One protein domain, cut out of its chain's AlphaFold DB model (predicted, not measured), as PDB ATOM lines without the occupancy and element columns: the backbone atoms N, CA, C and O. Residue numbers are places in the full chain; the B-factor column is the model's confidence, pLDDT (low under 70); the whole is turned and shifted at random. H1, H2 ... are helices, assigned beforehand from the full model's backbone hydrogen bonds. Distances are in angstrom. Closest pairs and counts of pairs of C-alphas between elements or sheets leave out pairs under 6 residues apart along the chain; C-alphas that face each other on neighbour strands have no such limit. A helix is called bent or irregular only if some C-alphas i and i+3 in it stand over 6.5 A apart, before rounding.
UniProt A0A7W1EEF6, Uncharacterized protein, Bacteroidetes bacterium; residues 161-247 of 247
ATOM      1  N   LEU A 161     117.251  89.897 131.268       75.50
ATOM      2  CA  LEU A 161     115.854  90.338 131.127       75.50
ATOM      3  C   LEU A 161     115.486  91.356 132.208       75.50
ATOM      4  O   LEU A 161     114.625  92.212 131.995       75.50
ATOM      5  N   GLU A 162     116.176  91.307 133.345       74.38
ATOM      6  CA  GLU A 162     116.034  92.277 134.428       74.38
ATOM      7  C   GLU A 162     116.524  93.657 133.984       74.38
ATOM      8  O   GLU A 162     115.767  94.627 134.058       74.38
ATOM      9  N   SER A 163     117.726  93.746 133.400       74.75
ATOM     10  CA  SER A 163     118.221  95.007 132.823       74.75
ATOM     11  C   SER A 163     117.316  95.530 131.706       74.75
ATOM     12  O   SER A 163     117.090  96.736 131.603       74.75
ATOM     13  N   SER A 164     116.736  94.628 130.910       82.44
ATOM     14  CA  SER A 164     115.753  95.008 129.890       82.44
ATOM     15  C   SER A 164     114.496  95.611 130.525       82.44
ATOM     16  O   SER A 164     114.006  96.637 130.066       82.44
ATOM     17  N   SER A 165     113.992  95.038 131.617       85.56
ATOM     18  CA  SER A 165     112.802  95.555 132.309       85.56
ATOM     19  C   SER A 165     113.021  96.977 132.839       85.56
ATOM     20  O   SER A 165     112.166  97.844 132.646       85.56
ATOM     21  N   VAL A 166     114.198  97.253 133.415       85.88
ATOM     22  CA  VAL A 166     114.584  98.604 133.863       85.88
ATOM     23  C   VAL A 166     114.636  99.581 132.687       85.88
ATOM     24  O   VAL A 166     114.071 100.671 132.767       85.88
ATOM     25  N   PHE A 167     115.254  99.188 131.568       87.25
ATOM     26  CA  PHE A 167     115.326 100.027 130.368       87.25
ATOM     27  C   PHE A 167     113.935 100.422 129.845       87.25
ATOM     28  O   PHE A 167     113.696 101.590 129.526       87.25
ATOM     29  N   TYR A 168     112.991  99.479 129.800       86.88
ATOM     30  CA  TYR A 168     111.620  99.753 129.354       86.88
ATOM     31  C   TYR A 168     110.858 100.649 130.331       86.88
ATOM     32  O   TYR A 168     110.134 101.552 129.897       86.88
ATOM     33  N   PHE A 169     111.048 100.450 131.636       87.12
ATOM     34  CA  PHE A 169     110.474 101.326 132.651       87.12
ATOM     35  C   PHE A 169     110.969 102.772 132.488       87.12
ATOM     36  O   PHE A 169     110.156 103.692 132.381       87.12
ATOM     37  N   LEU A 170     112.287 102.970 132.368       90.19
ATOM     38  CA  LEU A 170     112.892 104.293 132.164       90.19
ATOM     39  C   LEU A 170     112.442 104.938 130.847       90.19
ATOM     40  O   LEU A 170     112.095 106.117 130.826       90.19
ATOM     41  N   THR A 171     112.380 104.163 129.762       90.75
ATOM     42  CA  THR A 171     111.896 104.643 128.456       90.75
ATOM     43  C   THR A 171     110.436 105.089 128.527       90.75
ATOM     44  O   THR A 171     110.062 106.107 127.943       90.75
ATOM     45  N   THR A 172     109.606 104.364 129.278       89.69
ATOM     46  CA  THR A 172     108.203 104.735 129.494       89.69
ATOM     47  C   THR A 172     108.096 106.022 130.303       89.69
ATOM     48  O   THR A 172     107.341 106.917 129.923       89.69
ATOM     49  N   LEU A 173     108.885 106.159 131.374       91.38
ATOM     50  CA  LEU A 173     108.918 107.375 132.188       91.38
ATOM     51  C   LEU A 173     109.349 108.595 131.361       91.38
ATOM     52  O   LEU A 173     108.691 109.635 131.407       91.38
ATOM     53  N   LEU A 174     110.399 108.448 130.548       94.69
ATOM     54  CA  LEU A 174     110.856 109.488 129.627       94.69
ATOM     55  C   LEU A 174     109.772 109.853 128.602       94.69
ATOM     56  O   LEU A 174     109.532 111.031 128.345       94.69
ATOM     57  N   SER A 175     109.079 108.856 128.051       94.25
ATOM     58  CA  SER A 175     107.992 109.065 127.086       94.25
ATOM     59  C   SER A 175     106.833 109.859 127.697       94.25
ATOM     60  O   SER A 175     106.347 110.812 127.088       94.25
ATOM     61  N   LEU A 176     106.428 109.526 128.926       92.69
ATOM     62  CA  LEU A 176     105.407 110.275 129.664       92.69
ATOM     63  C   LEU A 176     105.847 111.717 129.945       92.69
ATOM     64  O   LEU A 176     105.045 112.638 129.787       92.69
ATOM     65  N   LEU A 177     107.119 111.925 130.302       94.38
ATOM     66  CA  LEU A 177     107.680 113.257 130.523       94.38
ATOM     67  C   LEU A 177     107.661 114.104 129.242       94.38
ATOM     68  O   LEU A 177     107.249 115.262 129.287       94.38
ATOM     69  N   ILE A 178     108.045 113.531 128.096       92.75
ATOM     70  CA  ILE A 178     107.983 114.212 126.792       92.75
ATOM     71  C   ILE A 178     106.542 114.622 126.482       92.75
ATOM     72  O   ILE A 178     106.295 115.790 126.182       92.75
ATOM     73  N   ILE A 179     105.579 113.702 126.615       91.88
ATOM     74  CA  ILE A 179     104.158 114.002 126.380       91.88
ATOM     75  C   ILE A 179     103.704 115.149 127.289       91.88
ATOM     76  O   ILE A 179     103.101 116.105 126.801       91.88
ATOM     77  N   LEU A 180     104.034 115.103 128.584       91.62
ATOM     78  CA  LEU A 180     103.669 116.141 129.550       91.62
ATOM     79  C   LEU A 180     104.262 117.509 129.184       91.62
ATOM     80  O   LEU A 180     103.537 118.501 129.153       91.62
ATOM     81  N   ILE A 181     105.556 117.573 128.861       91.44
ATOM     82  CA  ILE A 181     106.227 118.820 128.460       91.44
ATOM     83  C   ILE A 181     105.557 119.408 127.215       91.44
ATOM     84  O   ILE A 181     105.262 120.604 127.171       91.44
ATOM     85  N   GLN A 182     105.273 118.576 126.211       88.88
ATOM     86  CA  GLN A 182     104.623 119.025 124.982       88.88
ATOM     87  C   GLN A 182     103.178 119.475 125.242       88.88
ATOM     88  O   GLN A 182     102.757 120.487 124.671       88.88
ATOM     89  N   MET A 183     102.460 118.793 126.148       87.31
ATOM     90  CA  MET A 183     101.131 119.177 126.641       87.31
ATOM     91  C   MET A 183     101.137 120.567 127.293       87.31
ATOM     92  O   MET A 183     100.328 121.425 126.932       87.31
ATOM     93  N   LEU A 184     102.092 120.823 128.190       89.81
ATOM     94  CA  LEU A 184     102.252 122.113 128.867       89.81
ATOM     95  C   LEU A 184     102.631 123.236 127.894       89.81
ATOM     96  O   LEU A 184     102.124 124.351 128.004       89.81
ATOM     97  N   ARG A 185     103.456 122.935 126.885       87.75
ATOM     98  CA  ARG A 185     103.856 123.890 125.836       87.75
ATOM     99  C   ARG A 185     102.763 124.173 124.800       87.75
ATOM    100  O   ARG A 185     102.959 125.036 123.950       87.75
ATOM    101  N   ARG A 186     101.634 123.450 124.818       83.62
ATOM    102  CA  ARG A 186     100.546 123.573 123.820       83.62
ATOM    103  C   ARG A 186     101.037 123.421 122.366       83.62
ATOM    104  O   ARG A 186     100.487 124.023 121.435       83.62
ATOM    105  N   LYS A 187     102.082 122.608 122.164       76.06
ATOM    106  CA  LYS A 187     102.768 122.396 120.877       76.06
ATOM    107  C   LYS A 187     102.276 121.145 120.136       76.06
ATOM    108  O   LYS A 187     103.059 120.300 119.727       76.06
ATOM    109  N   PHE A 188     100.965 121.001 119.978       78.62
ATOM    110  CA  PHE A 188     100.358 119.838 119.323       78.62
ATOM    111  C   PHE A 188      99.124 120.240 118.517       78.62
ATOM    112  O   PHE A 188      98.507 121.282 118.761       78.62
ATOM    113  N   ASN A 189      98.757 119.405 117.544       80.25
ATOM    114  CA  ASN A 189      97.516 119.576 116.796       80.25
ATOM    115  C   ASN A 189      96.305 119.308 117.717       80.25
ATOM    116  O   ASN A 189      96.375 118.468 118.614       80.25
ATOM    117  N   LYS A 190      95.165 119.966 117.469       82.69
ATOM    118  CA  LYS A 190      93.890 119.733 118.174       82.69
ATOM    119  C   LYS A 190      93.467 118.257 118.167       82.69
ATOM    120  O   LYS A 190      92.834 117.810 119.114       82.69
ATOM    121  N   LEU A 191      93.854 117.493 117.139       83.88
ATOM    122  CA  LEU A 191      93.596 116.048 117.041       83.88
ATOM    123  C   LEU A 191      94.465 115.184 117.974       83.88
ATOM    124  O   LEU A 191      94.095 114.049 118.259       83.88
ATOM    125  N   PHE A 192      95.593 115.693 118.474       86.19
ATOM    126  CA  PHE A 192      96.516 114.913 119.303       86.19
ATOM    127  C   PHE A 192      95.947 114.610 120.695       86.19
ATOM    128  O   PHE A 192      96.044 113.480 121.165       86.19
ATOM    129  N   VAL A 193      95.298 115.587 121.338       86.00
ATOM    130  CA  VAL A 193      94.715 115.404 122.679       86.00
ATOM    131  C   VAL A 193      93.651 114.297 122.696       86.00
ATOM    132  O   VAL A 193      93.773 113.399 123.528       86.00
ATOM    133  N   PRO A 194      92.668 114.267 121.771       88.31
ATOM    134  CA  PRO A 194      91.745 113.138 121.657       88.31
ATOM    135  C   PRO A 194      92.439 111.781 121.486       88.31
ATOM    136  O   PRO A 194      92.006 110.807 122.092       88.31
ATOM    137  N   ILE A 195      93.530 111.703 120.712       88.31
ATOM    138  CA  ILE A 195      94.287 110.452 120.510       88.31
ATOM    139  C   ILE A 195      94.946 109.991 121.814       88.31
ATOM    140  O   ILE A 195      94.874 108.806 122.150       88.31
ATOM    141  N   VAL A 196      95.561 110.909 122.565       88.81
ATOM    142  CA  VAL A 196      96.163 110.601 123.871       88.81
ATOM    143  C   VAL A 196      95.094 110.134 124.856       88.81
ATOM    144  O   VAL A 196      95.257 109.080 125.464       88.81
ATOM    145  N   LEU A 197      93.975 110.858 124.970       89.38
ATOM    146  CA  LEU A 197      92.871 110.489 125.864       89.38
ATOM    147  C   LEU A 197      92.282 109.119 125.516       89.38
ATOM    148  O   LEU A 197      92.066 108.302 126.407       89.38
ATOM    149  N   LEU A 198      92.074 108.844 124.227       89.69
ATOM    150  CA  LEU A 198      91.582 107.551 123.758       89.69
ATOM    151  C   LEU A 198      92.577 106.424 124.069       89.69
ATOM    152  O   LEU A 198      92.177 105.346 124.503       89.69
ATOM    153  N   SER A 199      93.873 106.678 123.889       89.75
ATOM    154  CA  SER A 199      94.930 105.706 124.192       89.75
ATOM    155  C   SER A 199      94.994 105.394 125.685       89.75
ATOM    156  O   SER A 199      95.011 104.225 126.065       89.75
ATOM    157  N   VAL A 200      94.956 106.426 126.536       89.75
ATOM    158  CA  VAL A 200      94.883 106.270 127.994       89.75
ATOM    159  C   VAL A 200      93.631 105.485 128.374       89.75
ATOM    160  O   VAL A 200      93.733 104.511 129.114       89.75
ATOM    161  N   PHE A 201      92.469 105.829 127.816       88.69
ATOM    162  CA  PHE A 201      91.227 105.096 128.050       88.69
ATOM    163  C   PHE A 201      91.365 103.603 127.715       88.69
ATOM    164  O   PHE A 201      91.032 102.761 128.548       88.69
ATOM    165  N   PHE A 202      91.912 103.250 126.547       89.25
ATOM    166  CA  PHE A 202      92.104 101.845 126.172       89.25
ATOM    167  C   PHE A 202      93.123 101.114 127.050       89.25
ATOM    168  O   PHE A 202      92.908  99.940 127.354       89.25
ATOM    169  N   ILE A 203      94.192 101.784 127.492       89.31
ATOM    170  CA  ILE A 203      95.156 101.217 128.447       89.31
ATOM    171  C   ILE A 203      94.459 100.905 129.779       89.31
ATOM    172  O   ILE A 203      94.567  99.787 130.287       89.31
ATOM    173  N   LEU A 204      93.689 101.856 130.315       91.31
ATOM    174  CA  LEU A 204      92.960 101.680 131.574       91.31
ATOM    175  C   LEU A 204      91.914 100.565 131.469       91.31
ATOM    176  O   LEU A 204      91.835  99.707 132.347       91.31
ATOM    177  N   ILE A 205      91.151 100.524 130.373       89.69
ATOM    178  CA  ILE A 205      90.189  99.446 130.117       89.69
ATOM    179  C   ILE A 205      90.897  98.095 129.983       89.69
ATOM    180  O   ILE A 205      90.402  97.104 130.515       89.69
ATOM    181  N   ASN A 206      92.064  98.031 129.335       89.75
ATOM    182  CA  ASN A 206      92.835  96.794 129.235       89.75
ATOM    183  C   ASN A 206      93.225  96.261 130.622       89.75
ATOM    184  O   ASN A 206      92.939  95.101 130.927       89.75
ATOM    185  N   PHE A 207      93.790  97.114 131.482       91.50
ATOM    186  CA  PHE A 207      94.160  96.735 132.849       91.50
ATOM    187  C   PHE A 207      92.952  96.330 133.685       91.50
ATOM    188  O   PHE A 207      93.024  95.347 134.420       91.50
ATOM    189  N   LEU A 208      91.829  97.036 133.544       90.88
ATOM    190  CA  LEU A 208      90.597  96.700 134.248       90.88
ATOM    191  C   LEU A 208      90.063  95.325 133.824       90.88
ATOM    192  O   LEU A 208      89.700  94.516 134.677       90.88
ATOM    193  N   LEU A 209      90.053  95.034 132.521       90.25
ATOM    194  CA  LEU A 209      89.624  93.736 131.995       90.25
ATOM    195  C   LEU A 209      90.540  92.605 132.475       90.25
ATOM    196  O   LEU A 209      90.045  91.574 132.923       90.25
ATOM    197  N   ILE A 210      91.861  92.803 132.448       91.19
ATOM    198  CA  ILE A 210      92.825  91.824 132.975       91.19
ATOM    199  C   ILE A 210      92.585  91.583 134.466       91.19
ATOM    200  O   ILE A 210      92.421  90.434 134.875       91.19
ATOM    201  N   ALA A 211      92.469  92.652 135.256       92.06
ATOM    202  CA  ALA A 211      92.212  92.565 136.687       92.06
ATOM    203  C   ALA A 211      90.883  91.886 137.022       92.06
ATOM    204  O   ALA A 211      90.766  91.244 138.069       92.06
ATOM    205  N   PHE A 212      89.886  91.997 136.145       91.88
ATOM    206  CA  PHE A 212      88.601  91.338 136.310       91.88
ATOM    207  C   PHE A 212      88.652  89.849 135.946       91.88
ATOM    208  O   PHE A 212      88.139  89.031 136.716       91.88
ATOM    209  N   SER A 213      89.244  89.490 134.801       89.06
ATOM    210  CA  SER A 213      89.016  88.176 134.184       89.06
ATOM    211  C   SER A 213      90.225  87.272 133.996       89.06
ATOM    212  O   SER A 213      90.050  86.139 133.550       89.06
ATOM    213  N   SER A 214      91.433  87.747 134.272       89.88
ATOM    214  CA  SER A 214      92.667  87.018 133.978       89.88
ATOM    215  C   SER A 214      93.611  87.029 135.179       89.88
ATOM    216  O   SER A 214      93.291  87.544 136.253       89.88
ATOM    217  N   GLU A 215      94.768  86.416 134.973       91.69
ATOM    218  CA  GLU A 215      95.942  86.554 135.818       91.69
ATOM    219  C   GLU A 215      96.471  87.991 135.820       91.69
ATOM    220  O   GLU A 215      96.553  88.636 134.772       91.69
ATOM    221  N   ILE A 216      96.893  88.449 136.996       91.69
ATOM    222  CA  ILE A 216      97.694  89.662 137.158       91.69
ATOM    223  C   ILE A 216      99.167  89.315 136.956       91.69
ATOM    224  O   ILE A 216      99.745  88.604 137.777       91.69
ATOM    225  N   ALA A 217      99.760  89.803 135.866       91.44
ATOM    226  CA  ALA A 217     101.091  89.383 135.434       91.44
ATOM    227  C   ALA A 217     101.854  90.502 134.707       91.44
ATOM    228  O   ALA A 217     101.257  91.395 134.097       91.44
ATOM    229  N   ASN A 218     103.183  90.432 134.733       90.31
ATOM    230  CA  ASN A 218     104.086  91.432 134.155       90.31
ATOM    231  C   ASN A 218     103.916  91.577 132.636       90.31
ATOM    232  O   ASN A 218     103.882  92.683 132.086       90.31
ATOM    233  N   ARG A 219     103.714  90.445 131.952       87.56
ATOM    234  CA  ARG A 219     103.548  90.382 130.490       87.56
ATOM    235  C   ARG A 219     102.336  91.151 129.957       87.56
ATOM    236  O   ARG A 219     102.212  91.328 128.746       87.56
ATOM    237  N   HIS A 220     101.405  91.548 130.821       88.94
ATOM    238  CA  HIS A 220     100.231  92.313 130.424       88.94
ATOM    239  C   HIS A 220     100.525  93.814 130.337       88.94
ATOM    240  O   HIS A 220     100.187  94.428 129.326       88.94
ATOM    241  N   GLY A 221     101.221  94.379 131.328       84.25
ATOM    242  CA  GLY A 221     101.628  95.787 131.322       84.25
ATOM    243  C   GLY A 221     102.620  96.101 130.205       84.25
ATOM    244  O   GLY A 221     102.439  97.057 129.449       84.25
ATOM    245  N   VAL A 222     103.618  95.231 130.026       86.81
ATOM    246  CA  VAL A 222     104.716  95.458 129.074       86.81
ATOM    247  C   VAL A 222     104.256  95.561 127.610       86.81
ATOM    248  O   VAL A 222     104.855  96.277 126.809       86.81
ATOM    249  N   LYS A 223     103.145  94.901 127.247       86.50
ATOM    250  CA  LYS A 223     102.590  94.909 125.879       86.50
ATOM    251  C   LYS A 223     102.051  96.270 125.443       86.50
ATOM    252  O   LYS A 223     101.843  96.469 124.248       86.50
ATOM    253  N   LEU A 224     101.810  97.185 126.380       86.50
ATOM    254  CA  LEU A 224     101.264  98.513 126.096       86.50
ATOM    255  C   LEU A 224     102.348  99.595 125.996       86.50
ATOM    256  O   LEU A 224     102.052 100.713 125.580       86.50
ATOM    257  N   TYR A 225     103.603  99.277 126.324       85.31
ATOM    258  CA  TYR A 225     104.682 100.266 126.364       85.31
ATOM    259  C   TYR A 225     104.984 100.920 125.022       85.31
ATOM    260  O   TYR A 225     105.180 102.133 124.967       85.31
ATOM    261  N   TRP A 226     104.951 100.155 123.930       88.69
ATOM    262  CA  TRP A 226     105.213 100.700 122.597       88.69
ATOM    263  C   TRP A 226     104.240 101.831 122.229       88.69
ATOM    264  O   TRP A 226     104.632 102.768 121.537       88.69
ATOM    265  N   LEU A 227     102.993 101.775 122.715       90.56
ATOM    266  CA  LEU A 227     101.988 102.799 122.448       90.56
ATOM    267  C   LEU A 227     102.366 104.119 123.128       90.56
ATOM    268  O   LEU A 227     102.264 105.175 122.510       90.56
ATOM    269  N   VAL A 228     102.855 104.062 124.369       91.50
ATOM    270  CA  VAL A 228     103.311 105.251 125.108       91.50
ATOM    271  C   VAL A 228     104.515 105.886 124.408       91.50
ATOM    272  O   VAL A 228     104.523 107.098 124.182       91.50
ATOM    273  N   THR A 229     105.487 105.073 123.987       92.69
ATOM    274  CA  THR A 229     106.666 105.548 123.244       92.69
ATOM    275  C   THR A 229     106.284 106.163 121.896       92.69
ATOM    276  O   THR A 229     106.789 107.226 121.529       92.69
ATOM    277  N   LEU A 230     105.346 105.548 121.169       92.88
ATOM    278  CA  LEU A 230     104.845 106.081 119.901       92.88
ATOM    279  C   LEU A 230     104.155 107.440 120.090       92.88
ATOM    280  O   LEU A 230     104.401 108.367 119.320       92.88
ATOM    281  N   LEU A 231     103.316 107.582 121.121       92.81
ATOM    282  CA  LEU A 231     102.657 108.854 121.433       92.81
ATOM    283  C   LEU A 231     103.669 109.948 121.781       92.81
ATOM    284  O   LEU A 231     103.502 111.085 121.336       92.81
ATOM    285  N   ALA A 232     104.729 109.612 122.517       93.50
ATOM    286  CA  ALA A 232     105.804 110.547 122.824       93.50
ATOM    287  C   ALA A 232     106.523 111.020 121.555       93.50
ATOM    288  O   ALA A 232     106.644 112.229 121.347       93.50
ATOM    289  N   TYR A 233     106.896 110.099 120.665       92.38
ATOM    290  CA  TYR A 233     107.498 110.440 119.375       92.38
ATOM    291  C   TYR A 233     106.593 111.356 118.535       92.38
ATOM    292  O   TYR A 233     107.028 112.410 118.069       92.38
ATOM    293  N   LEU A 234     105.307 111.015 118.401       90.56
ATOM    294  CA  LEU A 234     104.346 111.838 117.658       90.56
ATOM    295  C   LEU A 234     104.181 113.235 118.275       90.56
ATOM    296  O   LEU A 234     104.088 114.220 117.538       90.56
ATOM    297  N   SER A 235     104.170 113.337 119.608       89.38
ATOM    298  CA  SER A 235     104.095 114.619 120.324       89.38
ATOM    299  C   SER A 235     105.322 115.500 120.082       89.38
ATOM    300  O   SER A 235     105.211 116.724 119.980       89.38
ATOM    301  N   PHE A 236     106.494 114.875 119.960       89.12
ATOM    302  CA  PHE A 236     107.754 115.557 119.715       89.12
ATOM    303  C   PHE A 236     107.794 116.125 118.290       89.12
ATOM    304  O   PHE A 236     107.916 117.339 118.121       89.12
ATOM    305  N   VAL A 237     107.546 115.280 117.282       87.62
ATOM    306  CA  VAL A 237     107.547 115.671 115.858       87.62
ATOM    307  C   VAL A 237     106.537 116.786 115.567       87.62
ATOM    308  O   VAL A 237     106.814 117.706 114.798       87.62
ATOM    309  N   GLN A 238     105.347 116.735 116.176       82.19
ATOM    310  CA  GLN A 238     104.357 117.803 116.006       82.19
ATOM    311  C   GLN A 238     104.811 119.129 116.625       82.19
ATOM    312  O   GLN A 238     104.522 120.191 116.068       82.19
ATOM    313  N   GLY A 239     105.516 119.077 117.756       78.88
ATOM    314  CA  GLY A 239     105.961 120.286 118.431       78.88
ATOM    315  C   GLY A 239     107.112 120.999 117.734       78.88
ATOM    316  O   GLY A 239     107.145 122.230 117.763       78.88
ATOM    317  N   GLU A 240     107.998 120.264 117.060       78.00
ATOM    318  CA  GLU A 240     109.032 120.865 116.206       78.00
ATOM    319  C   GLU A 240     108.419 121.580 114.998       78.00
ATOM    320  O   GLU A 240     108.737 122.742 114.751       78.00
ATOM    321  N   LYS A 241     107.456 120.950 114.307       75.38
ATOM    322  CA  LYS A 241     106.772 121.573 113.157       75.38
ATOM    323  C   LYS A 241     106.082 122.885 113.518       75.38
ATOM    324  O   LYS A 241     106.132 123.838 112.749       75.38
ATOM    325  N   LYS A 242     105.426 122.944 114.680       69.12
ATOM    326  CA  LYS A 242     104.764 124.175 115.127       69.12
ATOM    327  C   LYS A 242     105.774 125.268 115.477       69.12
ATOM    328  O   LYS A 242     105.517 126.422 115.175       69.12
ATOM    329  N   HIS A 243     106.916 124.901 116.061       67.31
ATOM    330  CA  HIS A 243     107.975 125.861 116.357       67.31
ATOM    331  C   HIS A 243     108.533 126.510 115.088       67.31
ATOM    332  O   HIS A 243     108.657 127.725 115.067       67.31
ATOM    333  N   TYR A 244     108.791 125.716 114.042       65.88
ATOM    334  CA  TYR A 244     109.310 126.209 112.762       65.88
ATOM    335  C   TYR A 244     108.325 127.132 112.028       65.88
ATOM    336  O   TYR A 244     108.741 128.048 111.341       65.88
ATOM    337  N   ASN A 245     107.016 126.915 112.183       66.44
ATOM    338  CA  ASN A 245     105.998 127.779 111.576       66.44
ATOM    339  C   ASN A 245     105.757 129.093 112.351       66.44
ATOM    340  O   ASN A 245     105.033 129.953 111.853       66.44
ATOM    341  N   GLU A 246     106.273 129.221 113.577       66.06
ATOM    342  CA  GLU A 246     106.107 130.400 114.449       66.06
ATOM    343  C   GLU A 246     107.373 131.284 114.511       66.06
ATOM    344  O   GLU A 246     107.325 132.353 115.121       66.06
ATOM    345  N   THR A 247     108.485 130.847 113.908       61.69
ATOM    346  CA  THR A 247     109.758 131.580 113.745       61.69
ATOM    347  C   THR A 247     109.925 132.068 112.319       61.69
ATOM    348  O   THR A 247     110.340 133.232 112.145       61.69
TER     349      THR A 247
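AT A GLANCE: This is residues 161 to 247 of the 247 residues of an uncharacterized protein of Bacteroidetes bacterium (UniProt A0A7W1EEF6). H2 and H3 form a long, loose helical hairpin, and H1 crosses H3 at a slant near its middle. The printed part has 87 residues with three named helices, H1, H2 and H3 in that order, and no named strand: all helix. The whole is loose, radius of gyration of the C-alphas 15.2 A, and flat, 52 by 29 by 15 A.

HOW THE PARTS SIT: Start at H1, residues 161 to 184: it touches H3, residues 218 to 246, where the closest C-alphas, of Ser 175 and Ala 232, are 5.0 A apart. They run the same way at a steep tilt of 36 degrees, only just beyond shallow. H2, residues 192 to 213, is only just apart from H1, closest C-alphas 8.4 A. The hairpin H2 and H3 touch, closest C-alphas Ile 203 and Leu 224, 7.1 A, and run opposite ways at a shallow tilt of 6 degrees. Every O i to N i+4 pair is within hydrogen-bond range in H1 and H2, 19 of 25 in H3.

IN THESE COORDINATES: Find C-alpha 161 at (115.854, 90.338, 131.127); H1 runs 34.6 A from there. H2 spans 31.5 A. H3 runs 43.7 A to C-alpha 246 at (106.107, 130.400, 114.449) and is irregular: C-alphas 223 and 226 are 7.2 A apart.

THE WHOLE: The printed part has no cut and no long link. Residues 242 to 247 have pLDDT under 70.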